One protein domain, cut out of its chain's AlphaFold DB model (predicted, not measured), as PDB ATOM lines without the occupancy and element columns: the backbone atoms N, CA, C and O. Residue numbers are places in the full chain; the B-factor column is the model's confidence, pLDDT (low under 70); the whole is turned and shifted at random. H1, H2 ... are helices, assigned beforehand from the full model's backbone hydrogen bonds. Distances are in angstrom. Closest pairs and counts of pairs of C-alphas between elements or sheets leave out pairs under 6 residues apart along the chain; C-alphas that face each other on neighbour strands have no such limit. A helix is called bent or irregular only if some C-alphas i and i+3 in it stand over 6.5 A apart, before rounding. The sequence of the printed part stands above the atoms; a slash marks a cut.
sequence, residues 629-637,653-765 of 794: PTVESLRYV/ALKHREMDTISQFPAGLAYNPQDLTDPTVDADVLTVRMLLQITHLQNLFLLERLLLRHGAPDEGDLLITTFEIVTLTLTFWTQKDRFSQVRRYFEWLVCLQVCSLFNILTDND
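AT A GLANCE: This is residues 629 to 637 and 653 to 765 of the 794 residues of the protein "Fungal_trans domain-containing protein" of Fusarium sp. AF-4 (UniProt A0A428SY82). Three long helices, H4, H5 and H6, stand in an up-and-down bundle whose centres make a triangle, and the shorter H2 packs on the side of H4 away from H5 and H6, running against H4. H4 is the core helix, with the five-residue H1 packed at its last turns next to the beginning of H2, and the four-residue H3 near its first turns. H4, H5 and H6 follow each other as two helical hairpins, though H6 is uneven and kinked and has a single close pair of C-alphas with H4. The printed part has 122 residues with six named helices, in the order H1 to H6, and no named strand; the class is all helix. It is only just compact, close to loose, with a radius of gyration of the C-alphas of 15.9 A, and it spans 46 by 33 by 18 A along its three main axes.

HOW THE PARTS SIT: H1, residues 631 to 635, touches H2, residues 654 to 663; their closest C-alphas are those of Leu 634 and Leu 654, 5.5 A apart. H4, residues 683 to 709, is the hub and touches three helices. It touches H1 with residues 703 to 707 alone, the closest C-alphas being those of Val 631 and Leu 707, at 6.0 A. It touches H2 with residues 696 to 703 alone, with the C-alphas of Lys 655 and Leu 700 closest, at 6.8 A, and the two run opposite ways at a shallow tilt of 18 degrees. H3, residues 673 to 676, is close to H4 but not clearly touching, with the C-alphas of Leu 676 and Leu 686 closest, at 7.4 A. H5, residues 717 to 734, forms a hairpin with H4: they touch, closest at the C-alphas of Glu 704 and Leu 718, 5.7 A apart, and run opposite ways at a shallow tilt of 26 degrees. H6, residues 740 to 761, forms a hairpin with H5: they touch, with the C-alphas of Thr 729 and Val 750 closest, at 6.1 A, and run opposite ways at a shallow tilt of 24 degrees. H4 and H6 run the same way and are close but not clearly touching, with the C-alphas of Ile 694 and Gln 753 closest, at 7.6 A. Among the pairs that are apart are H2 and H5, H2 and H6, and H1 and H6. Each backbone O i to N i+4 pair is within hydrogen-bond range in H1, H2 and H4, against 12 of 14 in H5 and 10 of 18 in H6; H3 is too short for such a pair, and its one O i to N i+3 pair is within range.

IN THESE COORDINATES: H1 begins at C-alpha 631, (35.030, 37.053, 32.093), and H2 measures 14.2 A from first to last C-alpha. H3 has four residues. H4, the longest helix with 27 residues, runs 38.6 A from C-alpha 683 at (49.672, 59.444, 2.647) to C-alpha 709. H5 measures 25.0 A. H6 measures 31.1 A and ends at C-alpha 761, (50.286, 49.789, 32.994). H6 is irregular, with C-alphas 741 and 744 7.8 A apart, and it has a kink of 53 degrees near residue 747.

THE WHOLE: The two C-alphas farthest apart are those of Thr 680 and Asp 765, at 47.4 A. Residues 638 to 652 are cut out, and C-alphas 637 and 653 are 5.9 A apart across the cut, on the link from H1 to H2. Of the links that are printed whole, H5 to H6 is tight, and H2 to H3, H3 to H4 and H4 to H5 are short. The mean pLDDT of the printed part is 78.2; 29 residues are under 70, among them 629 to 637 and 754 to 765.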
ATOM      1  N   PRO A 629      32.273  43.067  36.003       60.72
ATOM      2  CA  PRO A 629      32.110  42.355  34.746       60.72
ATOM      3  C   PRO A 629      32.665  40.936  34.905       60.72
ATOM      4  O   PRO A 629      33.755  40.721  35.437       60.72
ATOM      5  N   THR A 630      31.896  39.942  34.471       61.97
ATOM      6  CA  THR A 630      32.380  38.561  34.421       61.97
ATOM      7  C   THR A 630      33.285  38.390  33.205       61.97
ATOM      8  O   THR A 630      33.090  39.054  32.182       61.97
ATOM      9  N   VAL A 631      34.232  37.450  33.267       57.78
ATOM     10  CA  VAL A 631      35.030  37.053  32.093       57.78
ATOM     11  C   VAL A 631      34.115  36.727  30.906       57.78
ATOM     12  O   VAL A 631      34.414  37.121  29.788       57.78
ATOM     13  N   GLU A 632      32.959  36.101  31.141       57.22
ATOM     14  CA  GLU A 632      31.969  35.785  30.104       57.22
ATOM     15  C   GLU A 632      31.384  37.041  29.435       57.22
ATOM     16  O   GLU A 632      31.367  37.108  28.209       57.22
ATOM     17  N   SER A 633      31.019  38.075  30.208       60.78
ATOM     18  CA  SER A 633      30.535  39.358  29.665       60.78
ATOM     19  C   SER A 633      31.574  40.097  28.805       60.78
ATOM     20  O   SER A 633      31.216  40.862  27.909       60.78
ATOM     21  N   LEU A 634      32.864  39.832  29.039       57.44
ATOM     22  CA  LEU A 634      33.984  40.426  28.307       57.44
ATOM     23  C   LEU A 634      34.469  39.559  27.121       57.44
ATOM     24  O   LEU A 634      34.908  40.126  26.118       57.44
ATOM     25  N   ARG A 635      34.378  38.215  27.202       52.66
ATOM     26  CA  ARG A 635      34.932  37.242  26.222       52.66
ATOM     27  C   ARG A 635      33.913  36.504  25.341       52.66
ATOM     28  O   ARG A 635      34.197  36.361  24.156       52.66
ATOM     29  N   TYR A 636      32.788  35.993  25.860       49.72
ATOM     30  CA  TYR A 636      31.987  34.972  25.153       49.72
ATOM     31  C   TYR A 636      30.569  35.395  24.736       49.72
ATOM     32  O   TYR A 636      29.813  36.020  25.474       49.72
ATOM     33  N   VAL A 637      30.196  34.974  23.521       34.38
ATOM     34  CA  VAL A 637      28.809  34.753  23.097       34.38
ATOM     35  C   VAL A 637      28.412  33.358  23.553       34.38
ATOM     36  O   VAL A 637      28.966  32.382  23.050       34.38
ATOM     37  N   ALA A 653      29.754  39.661  23.809       71.94
ATOM     38  CA  ALA A 653      30.973  40.101  24.489       71.94
ATOM     39  C   ALA A 653      31.664  41.261  23.750       71.94
ATOM     40  O   ALA A 653      31.758  41.244  22.518       71.94
ATOM     41  N   LEU A 654      32.135  42.270  24.493       78.94
ATOM     42  CA  LEU A 654      32.671  43.519  23.931       78.94
ATOM     43  C   LEU A 654      33.791  43.296  22.909       78.94
ATOM     44  O   LEU A 654      33.786  43.941  21.862       78.94
ATOM     45  N   LYS A 655      34.681  42.323  23.157       82.06
ATOM     46  CA  LYS A 655      35.753  41.948  22.222       82.06
ATOM     47  C   LYS A 655      35.207  41.508  20.857       82.06
ATOM     48  O   LYS A 655      35.755  41.888  19.831       82.06
ATOM     49  N   HIS A 656      34.094  40.770  20.811       82.25
ATOM     50  CA  HIS A 656      33.461  40.400  19.538       82.25
ATOM     51  C   HIS A 656      32.768  41.577  18.861       82.25
ATOM     52  O   HIS A 656      32.934  41.743  17.660       82.25
ATOM     53  N   ARG A 657      32.052  42.427  19.607       86.06
ATOM     54  CA  ARG A 657      31.422  43.629  19.028       86.06
ATOM     55  C   ARG A 657      32.446  44.565  18.391       86.06
ATOM     56  O   ARG A 657      32.163  45.129  17.338       86.06
ATOM     57  N   GLU A 658      33.621  44.697  18.998       88.00
ATOM     58  CA  GLU A 658      34.762  45.418  18.430       88.00
ATOM     59  C   GLU A 658      35.179  44.808  17.082       88.00
ATOM     60  O   GLU A 658      35.170  45.501  16.065       88.00
ATOM     61  N   MET A 659      35.432  43.495  17.031       88.38
ATOM     62  CA  MET A 659      35.793  42.797  15.786       88.38
ATOM     63  C   MET A 659      34.698  42.891  14.709       88.38
ATOM     64  O   MET A 659      34.992  43.155  13.544       88.38
ATOM     65  N   ASP A 660      33.431  42.722  15.093       89.12
ATOM     66  CA  ASP A 660      32.289  42.827  14.185       89.12
ATOM     67  C   ASP A 660      32.145  44.243  13.625       89.12
ATOM     68  O   ASP A 660      31.786  44.409  12.460       89.12
ATOM     69  N   THR A 661      32.417  45.268  14.437       91.62
ATOM     70  CA  THR A 661      32.366  46.675  14.016       91.62
ATOM     71  C   THR A 661      33.428  46.952  12.958       91.62
ATOM     72  O   THR A 661      33.100  47.500  11.909       91.62
ATOM     73  N   ILE A 662      34.666  46.494  13.174       91.31
ATOM     74  CA  ILE A 662      35.742  46.601  12.177       91.31
ATOM     75  C   ILE A 662      35.393  45.836  10.895       91.31
ATOM     76  O   ILE A 662      35.631  46.335   9.798       91.31
ATOM     77  N   SER A 663      34.773  44.656  11.006       90.50
ATOM     78  CA  SER A 663      34.391  43.845   9.840       90.50
ATOM     79  C   SER A 663      33.334  44.502   8.938       90.50
ATOM     80  O   SER A 663      33.223  44.149   7.766       90.50
ATOM     81  N   GLN A 664      32.568  45.460   9.473       90.19
ATOM     82  CA  GLN A 664      31.550  46.218   8.740       90.19
ATOM     83  C   GLN A 664      32.118  47.434   7.998       90.19
ATOM     84  O   GLN A 664      31.385  48.093   7.262       90.19
ATOM     85  N   PHE A 665      33.393  47.774   8.199       94.00
ATOM     86  CA  PHE A 665      33.993  48.923   7.533       94.00
ATOM     87  C   PHE A 665      34.217  48.662   6.040       94.00
ATOM     88  O   PHE A 665      34.546  47.539   5.649       94.00
ATOM     89  N   PRO A 666      34.115  49.704   5.191       93.38
ATOM     90  CA  PRO A 666      34.530  49.604   3.799       93.38
ATOM     91  C   PRO A 666      35.960  49.067   3.678       93.38
ATOM     92  O   PRO A 666      36.859  49.510   4.395       93.38
ATOM     93  N   ALA A 667      36.201  48.167   2.718       89.75
ATOM     94  CA  ALA A 667      37.511  47.531   2.520       89.75
ATOM     95  C   ALA A 667      38.660  48.544   2.349       89.75
ATOM     96  O   ALA A 667      39.794  48.281   2.739       89.75
ATOM     97  N   GLY A 668      38.360  49.738   1.822       88.25
ATOM     98  CA  GLY A 668      39.315  50.834   1.685       88.25
ATOM     99  C   GLY A 668      39.826  51.433   3.005       88.25
ATOM    100  O   GLY A 668      40.772  52.217   2.957       88.25
ATOM    101  N   LEU A 669      39.252  51.092   4.164       91.62
ATOM    102  CA  LEU A 669      39.735  51.507   5.490       91.62
ATOM    103  C   LEU A 669      40.648  50.475   6.163       91.62
ATOM    104  O   LEU A 669      41.277  50.800   7.169       91.62
ATOM    105  N   ALA A 670      40.741  49.257   5.628       90.38
ATOM    106  CA  ALA A 670      41.601  48.229   6.197       90.38
ATOM    107  C   ALA A 670      43.077  48.633   6.065       90.38
ATOM    108  O   ALA A 670      43.539  49.014   4.987       90.38
ATOM    109  N   TYR A 671      43.824  48.551   7.167       91.06
ATOM    110  CA  TYR A 671      45.266  48.769   7.153       91.06
ATOM    111  C   TYR A 671      45.989  47.542   6.584       91.06
ATOM    112  O   TYR A 671      45.782  46.422   7.049       91.06
ATOM    113  N   ASN A 672      46.877  47.762   5.612       90.44
ATOM    114  CA  ASN A 672      47.783  46.746   5.090       90.44
ATOM    115  C   ASN A 672      49.235  47.260   5.176       90.44
ATOM    116  O   ASN A 672      49.544  48.295   4.582       90.44
ATOM    117  N   PRO A 673      50.152  46.550   5.863       88.81
ATOM    118  CA  PRO A 673      51.560  46.943   5.955       88.81
ATOM    119  C   PRO A 673      52.258  47.149   4.603       88.81
ATOM    120  O   PRO A 673      53.192  47.944   4.514       88.81
ATOM    121  N   GLN A 674      51.816  46.457   3.547       89.69
ATOM    122  CA  GLN A 674      52.399  46.582   2.205       89.69
ATOM    123  C   GLN A 674      52.182  47.982   1.606       89.69
ATOM    124  O   GLN A 674      53.059  48.488   0.899       89.69
ATOM    125  N   ASP A 675      51.080  48.646   1.968       89.94
ATOM    126  CA  ASP A 675      50.714  49.971   1.459       89.94
ATOM    127  C   ASP A 675      51.722  51.058   1.874       89.94
ATOM    128  O   ASP A 675      51.835  52.092   1.217       89.94
ATOM    129  N   LEU A 676      52.496  50.833   2.945       87.56
ATOM    130  CA  LEU A 676      53.550  51.755   3.389       87.56
ATOM    131  C   LEU A 676      54.630  51.958   2.321       87.56
ATOM    132  O   LEU A 676      55.208  53.039   2.210       87.56
ATOM    133  N   THR A 677      54.901  50.910   1.545       87.81
ATOM    134  CA  THR A 677      55.920  50.917   0.490       87.81
ATOM    135  C   THR A 677      55.362  51.260  -0.887       87.81
ATOM    136  O   THR A 677      56.139  51.506  -1.807       87.81
ATOM    137  N   ASP A 678      54.036  51.312  -1.034       89.69
ATOM    138  CA  ASP A 678      53.374  51.637  -2.292       89.69
ATOM    139  C   ASP A 678      53.245  53.164  -2.446       89.69
ATOM    140  O   ASP A 678      52.489  53.791  -1.700       89.69
ATOM    141  N   PRO A 679      53.942  53.797  -3.410       85.25
ATOM    142  CA  PRO A 679      53.885  55.242  -3.602       85.25
ATOM    143  C   PRO A 679      52.535  55.734  -4.143       85.25
ATOM    144  O   PRO A 679      52.266  56.933  -4.059       85.25
ATOM    145  N   THR A 680      51.699  54.849  -4.697       88.12
ATOM    146  CA  THR A 680      50.400  55.201  -5.292       88.12
ATOM    147  C   THR A 680      49.314  55.437  -4.249       88.12
ATOM    148  O   THR A 680      48.348  56.151  -4.518       88.12
ATOM    149  N   VAL A 681      49.480  54.885  -3.044       87.50
ATOM    150  CA  VAL A 681      48.557  55.121  -1.936       87.50
ATOM    151  C   VAL A 681      48.783  56.532  -1.399       87.50
ATOM    152  O   VAL A 681      49.912  56.974  -1.205       87.50
ATOM    153  N   ASP A 682      47.709  57.271  -1.166       84.38
ATOM    154  CA  ASP A 682      47.805  58.615  -0.608       84.38
ATOM    155  C   ASP A 682      48.212  58.570   0.881       84.38
ATOM    156  O   ASP A 682      47.731  57.736   1.655       84.38
ATOM    157  N   ALA A 683      49.116  59.461   1.295       82.06
ATOM    158  CA  ALA A 683      49.672  59.444   2.647       82.06
ATOM    159  C   ALA A 683      48.640  59.819   3.733       82.06
ATOM    160  O   ALA A 683      48.763  59.364   4.875       82.06
ATOM    161  N   ASP A 684      47.602  60.595   3.403       79.19
ATOM    162  CA  ASP A 684      46.508  60.896   4.334       79.19
ATOM    163  C   ASP A 684      45.595  59.683   4.510       79.19
ATOM    164  O   ASP A 684      45.175  59.384   5.629       79.19
ATOM    165  N   VAL A 685      45.355  58.924   3.436       86.50
ATOM    166  CA  VAL A 685      44.632  57.642   3.514       86.50
ATOM    167  C   VAL A 685      45.386  56.649   4.396       86.50
ATOM    168  O   VAL A 685      44.781  56.040   5.277       86.50
ATOM    169  N   LEU A 686      46.707  56.523   4.222       88.62
ATOM    170  CA  LEU A 686      47.549  55.693   5.093       88.62
ATOM    171  C   LEU A 686      47.456  56.123   6.559       88.62
ATOM    172  O   LEU A 686      47.272  55.282   7.437       88.62
ATOM    173  N   THR A 687      47.531  57.431   6.814       86.19
ATOM    174  CA  THR A 687      47.415  57.992   8.166       86.19
ATOM    175  C   THR A 687      46.073  57.624   8.800       86.19
ATOM    176  O   THR A 687      46.038  57.155   9.935       86.19
ATOM    177  N   VAL A 688      44.970  57.769   8.061       87.75
ATOM    178  CA  VAL A 688      43.622  57.389   8.510       87.75
ATOM    179  C   VAL A 688      43.538  55.898   8.847       87.75
ATOM    180  O   VAL A 688      43.092  55.554   9.942       87.75
ATOM    181  N   ARG A 689      44.003  55.017   7.950       91.69
ATOM    182  CA  ARG A 689      44.006  53.556   8.161       91.69
ATOM    183  C   ARG A 689      44.789  53.173   9.416       91.69
ATOM    184  O   ARG A 689      44.297  52.415  10.246       91.69
ATOM    185  N   MET A 690      45.984  53.739   9.584       90.94
ATOM    186  CA  MET A 690      46.828  53.485  10.752       90.94
ATOM    187  C   MET A 690      46.192  53.987  12.049       90.94
ATOM    188  O   MET A 690      46.212  53.270  13.044       90.94
ATOM    189  N   LEU A 691      45.601  55.186  12.063       88.69
ATOM    190  CA  LEU A 691      44.948  55.724  13.261       88.69
ATOM    191  C   LEU A 691      43.708  54.912  13.664       88.69
ATOM    192  O   LEU A 691      43.494  54.699  14.858       88.69
ATOM    193  N   LEU A 692      42.912  54.432  12.700       91.62
ATOM    194  CA  LEU A 692      41.798  53.518  12.983       91.62
ATOM    195  C   LEU A 692      42.302  52.189  13.555       91.62
ATOM    196  O   LEU A 692      41.775  51.741  14.569       91.62
ATOM    197  N   GLN A 693      43.357  51.613  12.967       93.56
ATOM    198  CA  GLN A 693      43.967  50.383  13.473       93.56
ATOM    199  C   GLN A 693      44.518  50.561  14.894       93.56
ATOM    200  O   GLN A 693      44.296  49.712  15.748       93.56
ATOM    201  N   ILE A 694      45.194  51.676  15.180       90.94
ATOM    202  CA  ILE A 694      45.693  51.981  16.528       90.94
ATOM    203  C   ILE A 694      44.530  52.114  17.517       90.94
ATOM    204  O   ILE A 694      44.600  51.541  18.599       90.94
ATOM    205  N   THR A 695      43.450  52.811  17.145       90.25
ATOM    206  CA  THR A 695      42.265  52.974  18.012       90.25
ATOM    207  C   THR A 695      41.626  51.617  18.326       90.25
ATOM    208  O   THR A 695      41.312  51.325  19.477       90.25
ATOM    209  N   HIS A 696      41.493  50.757  17.315       92.31
ATOM    210  CA  HIS A 696      41.011  49.387  17.475       92.31
ATOM    211  C   HIS A 696      41.892  48.573  18.437       92.31
ATOM    212  O   HIS A 696      41.405  47.974  19.397       92.31
ATOM    213  N   LEU A 697      43.211  48.591  18.225       91.19
ATOM    214  CA  LEU A 697      44.160  47.883  19.081       91.19
ATOM    215  C   LEU A 697      44.156  48.422  20.516       91.19
ATOM    216  O   LEU A 697      44.310  47.648  21.455       91.19
ATOM    217  N   GLN A 698      43.938  49.721  20.723       88.81
ATOM    218  CA  GLN A 698      43.787  50.292  22.063       88.81
ATOM    219  C   GLN A 698      42.549  49.755  22.783       88.81
ATOM    220  O   GLN A 698      42.646  49.395  23.957       88.81
ATOM    221  N   ASN A 699      41.411  49.641  22.094       89.31
ATOM    222  CA  ASN A 699      40.223  49.003  22.660       89.31
ATOM    223  C   ASN A 699      40.514  47.547  23.048       89.31
ATOM    224  O   ASN A 699      40.191  47.136  24.165       89.31
ATOM    225  N   LEU A 700      41.178  46.782  22.172       88.62
ATOM    226  CA  LEU A 700      41.583  45.405  22.469       88.62
ATOM    227  C   LEU A 700      42.544  45.329  23.658       88.62
ATOM    228  O   LEU A 700      42.350  44.502  24.542       88.62
ATOM    229  N   PHE A 701      43.530  46.221  23.735       87.50
ATOM    230  CA  PHE A 701      44.470  46.289  24.850       87.50
ATOM    231  C   PHE A 701      43.747  46.513  26.186       87.50
ATOM    232  O   PHE A 701      44.011  45.813  27.167       87.50
ATOM    233  N   LEU A 702      42.806  47.462  26.230       83.62
ATOM    234  CA  LEU A 702      42.008  47.734  27.426       83.62
ATOM    235  C   LEU A 702      41.129  46.538  27.804       83.62
ATOM    236  O   LEU A 702      41.041  46.192  28.983       83.62
ATOM    237  N   LEU A 703      40.518  45.881  26.818       84.44
ATOM    238  CA  LEU A 703      39.715  44.678  27.026       84.44
ATOM    239  C   LEU A 703      40.548  43.510  27.563       84.44
ATOM    240  O   LEU A 703      40.141  42.897  28.547       84.44
ATOM    241  N   GLU A 704      41.719  43.228  26.986       82.69
ATOM    242  CA  GLU A 704      42.624  42.177  27.474       82.69
ATOM    243  C   GLU A 704      43.073  42.440  28.904       82.69
ATOM    244  O   GLU A 704      43.077  41.546  29.752       82.69
ATOM    245  N   ARG A 705      43.377  43.695  29.220       80.62
ATOM    246  CA  ARG A 705      43.728  44.076  30.581       80.62
ATOM    247  C   ARG A 705      42.570  43.841  31.556       80.62
ATOM    248  O   ARG A 705      42.796  43.321  32.649       80.62
ATOM    249  N   LEU A 706      41.347  44.226  31.188       78.69
ATOM    250  CA  LEU A 706      40.162  43.963  32.008       78.69
ATOM    251  C   LEU A 706      39.953  42.456  32.190       78.69
ATOM    252  O   LEU A 706      39.732  41.999  33.307       78.69
ATOM    253  N   LEU A 707      40.101  41.669  31.127       78.06
ATOM    254  CA  LEU A 707      39.996  40.213  31.182       78.06
ATOM    255  C   LEU A 707      40.978  39.599  32.183       78.06
ATOM    256  O   LEU A 707      40.556  38.832  33.049       78.06
ATOM    257  N   LEU A 708      42.256  39.981  32.120       79.94
ATOM    258  CA  LEU A 708      43.280  39.528  33.066       79.94
ATOM    259  C   LEU A 708      42.953  39.941  34.505       79.94
ATOM    260  O   LEU A 708      43.037  39.120  35.418       79.94
ATOM    261  N   ARG A 709      42.509  41.191  34.714       77.88
ATOM    262  CA  ARG A 709      42.092  41.696  36.034       77.88
ATOM    263  C   ARG A 709      40.947  40.875  36.636       77.88
ATOM    264  O   ARG A 709      40.889  40.716  37.852       77.88
ATOM    265  N   HIS A 710      40.064  40.338  35.797       74.38
ATOM    266  CA  HIS A 710      38.925  39.512  36.201       74.38
ATOM    267  C   HIS A 710      39.206  37.996  36.152       74.38
ATOM    268  O   HIS A 710      38.278  37.198  36.269       74.38
ATOM    269  N   GLY A 711      40.477  37.586  36.042       75.62
ATOM    270  CA  GLY A 711      40.906  36.191  36.191       75.62
ATOM    271  C   GLY A 711      40.867  35.353  34.911       75.62
ATOM    272  O   GLY A 711      40.890  34.124  34.995       75.62
ATOM    273  N   ALA A 712      40.802  35.979  33.732       73.81
ATOM    274  CA  ALA A 712      41.014  35.274  32.472       73.81
ATOM    275  C   ALA A 712      42.471  34.770  32.360       73.81
ATOM    276  O   ALA A 712      43.379  35.409  32.897       73.81
ATOM    277  N   PRO A 713      42.719  33.642  31.669       76.12
ATOM    278  CA  PRO A 713      44.076  33.154  31.449       76.12
ATOM    279  C   PRO A 713      44.874  34.125  30.571       76.12
ATOM    280  O   PRO A 713      44.346  34.678  29.602       76.12
ATOM    281  N   ASP A 714      46.154  34.291  30.907       79.38
ATOM    282  CA  ASP A 714      47.105  35.032  30.085       79.38
ATOM    283  C   ASP A 714      47.524  34.191  28.876       79.38
ATOM    284  O   ASP A 714      48.262  33.212  28.995       79.38
ATOM    285  N   GLU A 715      46.998  34.565  27.713       79.69
ATOM    286  CA  GLU A 715      47.272  33.934  26.420       79.69
ATOM    287  C   GLU A 715      48.364  34.688  25.634       79.69
ATOM    288  O   GLU A 715      48.717  34.291  24.526       79.69
ATOM    289  N   GLY A 716      48.933  35.763  26.200       78.81
ATOM    290  CA  GLY A 716      49.929  36.616  25.543       78.81
ATOM    291  C   GLY A 716      49.348  37.713  24.638       78.81
ATOM    292  O   GLY A 716      50.098  38.583  24.189       78.81
ATOM    293  N   ASP A 717      48.028  37.734  24.423       78.00
ATOM    294  CA  ASP A 717      47.312  38.707  23.576       78.00
ATOM    295  C   ASP A 717      47.600  40.170  23.960       78.00
ATOM    296  O   ASP A 717      47.750  41.031  23.089       78.00
ATOM    297  N   LEU A 718      47.736  40.463  25.260       80.31
ATOM    298  CA  LEU A 718      48.051  41.810  25.746       80.31
ATOM    299  C   LEU A 718      49.422  42.289  25.239       80.31
ATOM    300  O   LEU A 718      49.565  43.436  24.807       80.31
ATOM    301  N   LEU A 719      50.433  41.413  25.276       82.69
ATOM    302  CA  LEU A 719      51.790  41.727  24.824       82.69
ATOM    303  C   LEU A 719      51.839  41.891  23.302       82.69
ATOM    304  O   LEU A 719      52.472  42.830  22.819       82.69
ATOM    305  N   ILE A 720      51.140  41.022  22.565       82.62
ATOM    306  CA  ILE A 720      51.017  41.101  21.102       82.62
ATOM    307  C   ILE A 720      50.392  42.443  20.710       82.62
ATOM    308  O   ILE A 720      50.997  43.212  19.965       82.62
ATOM    309  N   THR A 721      49.244  42.776  21.303       84.00
ATOM    310  CA  THR A 721      48.530  44.033  21.036       84.00
ATOM    311  C   THR A 721      49.400  45.252  21.362       84.00
ATOM    312  O   THR A 721      49.477  46.198  20.581       84.00
ATOM    313  N   THR A 722      50.127  45.220  22.484       86.19
ATOM    314  CA  THR A 722      51.066  46.288  22.871       86.19
ATOM    315  C   THR A 722      52.173  46.471  21.833       86.19
ATOM    316  O   THR A 722      52.475  47.599  21.435       86.19
ATOM    317  N   PHE A 723      52.780  45.370  21.383       88.38
ATOM    318  CA  PHE A 723      53.846  45.403  20.389       88.38
ATOM    319  C   PHE A 723      53.351  45.973  19.056       88.38
ATOM    320  O   PHE A 723      54.046  46.789  18.444       88.38
ATOM    321  N   GLU A 724      52.142  45.611  18.628       89.75
ATOM    322  CA  GLU A 724      51.526  46.154  17.416       89.75
ATOM    323  C   GLU A 724      51.269  47.662  17.519       89.75
ATOM    324  O   GLU A 724      51.653  48.400  16.609       89.75
ATOM    325  N   ILE A 725      50.712  48.150  18.636       88.75
ATOM    326  CA  ILE A 725      50.482  49.591  18.849       88.75
ATOM    327  C   ILE A 725      51.802  50.364  18.779       88.75
ATOM    328  O   ILE A 725      51.894  51.376  18.076       88.75
ATOM    329  N   VAL A 726      52.841  49.889  19.475       88.50
ATOM    330  CA  VAL A 726      54.167  50.527  19.464       88.50
ATOM    331  C   VAL A 726      54.770  50.495  18.060       88.50
ATOM    332  O   VAL A 726      55.275  51.514  17.595       88.50
ATOM    333  N   THR A 727      54.668  49.372  17.349       90.19
ATOM    334  CA  THR A 727      55.200  49.223  15.985       90.19
ATOM    335  C   THR A 727      54.524  50.178  15.000       90.19
ATOM    336  O   THR A 727      55.204  50.905  14.268       90.19
ATOM    337  N   LEU A 728      53.190  50.240  15.008       90.00
ATOM    338  CA  LEU A 728      52.428  51.160  14.159       90.00
ATOM    339  C   LEU A 728      52.730  52.619  14.500       90.00
ATOM    340  O   LEU A 728      52.946  53.432  13.604       90.00
ATOM    341  N   THR A 729      52.817  52.951  15.787       88.25
ATOM    342  CA  THR A 729      53.093  54.327  16.215       88.25
ATOM    343  C   THR A 729      54.512  54.760  15.838       88.25
ATOM    344  O   THR A 729      54.709  55.862  15.325       88.25
ATOM    345  N   LEU A 730      55.508  53.884  16.007       87.88
ATOM    346  CA  LEU A 730      56.888  54.145  15.591       87.88
ATOM    347  C   LEU A 730      57.041  54.231  14.070       87.88
ATOM    348  O   LEU A 730      57.959  54.902  13.606       87.88
ATOM    349  N   THR A 731      56.144  53.625  13.288       89.06
ATOM    350  CA  THR A 731      56.175  53.704  11.817       89.06
ATOM    351  C   THR A 731      56.046  55.145  11.315       89.06
ATOM    352  O   THR A 731      56.757  55.531  10.386       89.06
ATOM    353  N   PHE A 732      55.242  55.982  11.981       85.00
ATOM    354  CA  PHE A 732      55.199  57.422  11.691       85.00
ATOM    355  C   PHE A 732      56.584  58.074  11.839       85.00
ATOM    356  O   PHE A 732      56.979  58.910  11.028       85.00
ATOM    357  N   TRP A 733      57.360  57.654  12.842       82.00
ATOM    358  CA  TRP A 733      58.701  58.176  13.103       82.00
ATOM    359  C   TRP A 733      59.787  57.569  12.213       82.00
ATOM    360  O   TRP A 733      60.764  58.249  11.912       82.00
ATOM    361  N   THR A 734      59.679  56.305  11.810       86.69
ATOM    362  CA  THR A 734      60.693  55.661  10.960       86.69
ATOM    363  C   THR A 734      60.515  56.015   9.486       86.69
ATOM    364  O   THR A 734      61.503  56.067   8.760       86.69
ATOM    365  N   GLN A 735      59.295  56.350   9.055       86.56
ATOM    366  CA  GLN A 735      58.975  56.760   7.684       86.56
ATOM    367  C   GLN A 735      58.609  58.252   7.587       86.56
ATOM    368  O   GLN A 735      57.629  58.628   6.942       86.56
ATOM    369  N   LYS A 736      59.400  59.130   8.221       79.50
ATOM    370  CA  LYS A 736      59.083  60.571   8.339       79.50
ATOM    371  C   LYS A 736      58.829  61.274   7.011       79.50
ATOM    372  O   LYS A 736      58.025  62.199   6.970       79.50
ATOM    373  N   ASP A 737      59.514  60.853   5.951       81.31
ATOM    374  CA  ASP A 737      59.363  61.450   4.622       81.31
ATOM    375  C   ASP A 737      58.006  61.088   4.005       81.31
ATOM    376  O   ASP A 737      57.339  61.942   3.417       81.31
ATOM    377  N   ARG A 738      57.553  59.843   4.217       82.31
ATOM    378  CA  ARG A 738      56.245  59.358   3.759       82.31
ATOM    379  C   ARG A 738      55.091  60.056   4.473       82.31
ATOM    380  O   ARG A 738      54.071  60.315   3.847       82.31
ATOM    381  N   PHE A 739      55.282  60.379   5.750       79.94
ATOM    382  CA  PHE A 739      54.299  61.036   6.617       79.94
ATOM    383  C   PHE A 739      54.649  62.503   6.909       79.94
ATOM    384  O   PHE A 739      54.339  63.034   7.980       79.94
ATOM    385  N   SER A 740      55.320  63.172   5.970       71.19
ATOM    386  CA  SER A 740      55.800  64.550   6.146       71.19
ATOM    387  C   SER A 740      54.686  65.530   6.540       71.19
ATOM    388  O   SER A 740      54.910  66.425   7.355       71.19
ATOM    389  N   GLN A 741      53.459  65.306   6.075       65.12
ATOM    390  CA  GLN A 741      52.287  66.131   6.358       65.12
ATOM    391  C   GLN A 741      51.759  66.038   7.801       65.12
ATOM    392  O   GLN A 741      51.010  66.910   8.240       65.12
ATOM    393  N   VAL A 742      52.159  65.020   8.566       67.81
ATOM    394  CA  VAL A 742      51.839  64.882  10.000       67.81
ATOM    395  C   VAL A 742      53.088  64.920  10.885       67.81
ATOM    396  O   VAL A 742      53.001  64.717  12.096       67.81
ATOM    397  N   ARG A 743      54.251  65.269  10.317       70.44
ATOM    398  CA  ARG A 743      55.553  65.275  11.001       70.44
ATOM    399  C   ARG A 743      55.578  66.086  12.292       70.44
ATOM    400  O   ARG A 743      56.163  65.643  13.279       70.44
ATOM    401  N   ARG A 744      54.919  67.250  12.305       65.62
ATOM    402  CA  ARG A 744      54.814  68.122  13.492       65.62
ATOM    403  C   ARG A 744      54.071  67.465  14.660       65.62
ATOM    404  O   ARG A 744      54.240  67.888  15.795       65.62
ATOM    405  N   TYR A 745      53.286  66.427  14.387       69.12
ATOM    406  CA  TYR A 745      52.487  65.717  15.376       69.12
ATOM    407  C   TYR A 745      53.087  64.371  15.777       69.12
ATOM    408  O   TYR A 745      52.465  63.677  16.565       69.12
ATOM    409  N   PHE A 746      54.266  63.967  15.290       73.50
ATOM    410  CA  PHE A 746      54.808  62.646  15.634       73.50
ATOM    411  C   PHE A 746      55.061  62.473  17.128       73.50
ATOM    412  O   PHE A 746      54.690  61.448  17.689       73.50
ATOM    413  N   GLU A 747      55.650  63.471  17.787       67.31
ATOM    414  CA  GLU A 747      55.873  63.426  19.237       67.31
ATOM    415  C   GLU A 747      54.546  63.374  19.999       67.31
ATOM    416  O   GLU A 747      54.411  62.620  20.961       67.31
ATOM    417  N   TRP A 748      53.545  64.122  19.528       73.00
ATOM    418  CA  TRP A 748      52.195  64.105  20.083       73.00
ATOM    419  C   TRP A 748      51.497  62.752  19.872       73.00
ATOM    420  O   TRP A 748      50.940  62.208  20.819       73.00
ATOM    421  N   LEU A 749      51.589  62.158  18.678       71.38
ATOM    422  CA  LEU A 749      51.054  60.831  18.360       71.38
ATOM    423  C   LEU A 749      51.725  59.750  19.210       71.38
ATOM    424  O   LEU A 749      51.035  58.918  19.786       71.38
ATOM    425  N   VAL A 750      53.051  59.778  19.354       69.25
ATOM    426  CA  VAL A 750      53.762  58.844  20.237       69.25
ATOM    427  C   VAL A 750      53.289  59.018  21.678       69.25
ATOM    428  O   VAL A 750      52.889  58.040  22.302       69.25
ATOM    429  N   CYS A 751      53.255  60.247  22.198       67.31
ATOM    430  CA  CYS A 751      52.807  60.501  23.565       67.31
ATOM    431  C   CYS A 751      51.362  60.040  23.799       67.31
ATOM    432  O   CYS A 751      51.101  59.313  24.752       67.31
ATOM    433  N   LEU A 752      50.420  60.417  22.936       69.31
ATOM    434  CA  LEU A 752      49.008  60.087  23.118       69.31
ATOM    435  C   LEU A 752      48.754  58.576  23.004       69.31
ATOM    436  O   LEU A 752      48.036  58.001  23.824       69.31
ATOM    437  N   GLN A 753      49.351  57.926  22.000       72.19
ATOM    438  CA  GLN A 753      49.049  56.530  21.678       72.19
ATOM    439  C   GLN A 753      49.856  55.527  22.514       72.19
ATOM    440  O   GLN A 753      49.354  54.442  22.797       72.19
ATOM    441  N   VAL A 754      51.076  55.879  22.935       67.06
ATOM    442  CA  VAL A 754      51.965  54.993  23.706       67.06
ATOM    443  C   VAL A 754      51.910  55.292  25.206       67.06
ATOM    444  O   VAL A 754      51.878  54.357  26.003       67.06
ATOM    445  N   CYS A 755      51.850  56.557  25.643       61.88
ATOM    446  CA  CYS A 755      51.774  56.846  27.084       61.88
ATOM    447  C   CYS A 755      50.412  56.480  27.691       61.88
ATOM    448  O   CYS A 755      50.359  56.207  28.888       61.88
ATOM    449  N   SER A 756      49.338  56.400  26.893       60.59
ATOM    450  CA  SER A 756      48.065  55.800  27.330       60.59
ATOM    451  C   SER A 756      48.238  54.338  27.746       60.59
ATOM    452  O   SER A 756      47.634  53.916  28.727       60.59
ATOM    453  N   LEU A 757      49.130  53.588  27.090       62.34
ATOM    454  CA  LEU A 757      49.487  52.234  27.519       62.34
ATOM    455  C   LEU A 757      50.171  52.280  28.891       62.34
ATOM    456  O   LEU A 757      49.793  51.536  29.787       62.34
ATOM    457  N   PHE A 758      51.136  53.185  29.092       55.19
ATOM    458  CA  PHE A 758      51.954  53.250  30.312       55.19
ATOM    459  C   PHE A 758      51.234  53.793  31.554       55.19
ATOM    460  O   PHE A 758      51.360  53.186  32.613       55.19
ATOM    461  N   ASN A 759      50.452  54.874  31.434       54.16
ATOM    462  CA  ASN A 759      49.646  55.411  32.544       54.16
ATOM    463  C   ASN A 759      48.671  54.367  33.091       54.16
ATOM    464  O   ASN A 759      48.335  54.365  34.272       54.16
ATOM    465  N   ILE A 760      48.226  53.474  32.213       49.28
ATOM    466  CA  ILE A 760      47.368  52.367  32.572       49.28
ATOM    467  C   ILE A 760      48.262  51.254  33.153       49.28
ATOM    468  O   ILE A 760      47.980  50.765  34.241       49.28
ATOM    469  N   LEU A 761      49.386  50.869  32.534       38.31
ATOM    470  CA  LEU A 761      50.286  49.789  32.994       38.31
ATOM    471  C   LEU A 761      50.924  49.969  34.388       38.31
ATOM    472  O   LEU A 761      51.282  48.956  34.983       38.31
ATOM    473  N   THR A 762      51.074  51.185  34.924       37.97
ATOM    474  CA  THR A 762      51.891  51.403  36.139       37.97
ATOM    475  C   THR A 762      51.177  51.382  37.490       37.97
ATOM    476  O   THR A 762      51.885  51.416  38.491       37.97
ATOM    477  N   ASP A 763      49.848  51.279  37.583       37.38
ATOM    478  CA  ASP A 763      49.179  51.235  38.895       37.38
ATOM    479  C   ASP A 763      48.158  50.096  39.017       37.38
ATOM    480  O   ASP A 763      47.225  49.964  38.219       37.38
ATOM    481  N   ASN A 764      48.332  49.293  40.073       39.66
ATOM    482  CA  ASN A 764      47.366  48.291  40.535       39.66
ATOM    483  C   ASN A 764      46.069  48.918  41.067       39.66
ATOM    484  O   ASN A 764      45.100  48.197  41.269       39.66
ATOM    485  N   ASP A 765      46.012  50.242  41.201       41.91
ATOM    486  CA  ASP A 765      44.808  50.982  41.542       41.91
ATOM    487  C   ASP A 765      44.738  52.261  40.696       41.91
ATOM    488  O   ASP A 765      45.261  53.311  41.065       41.91
TER     489      ASP A 765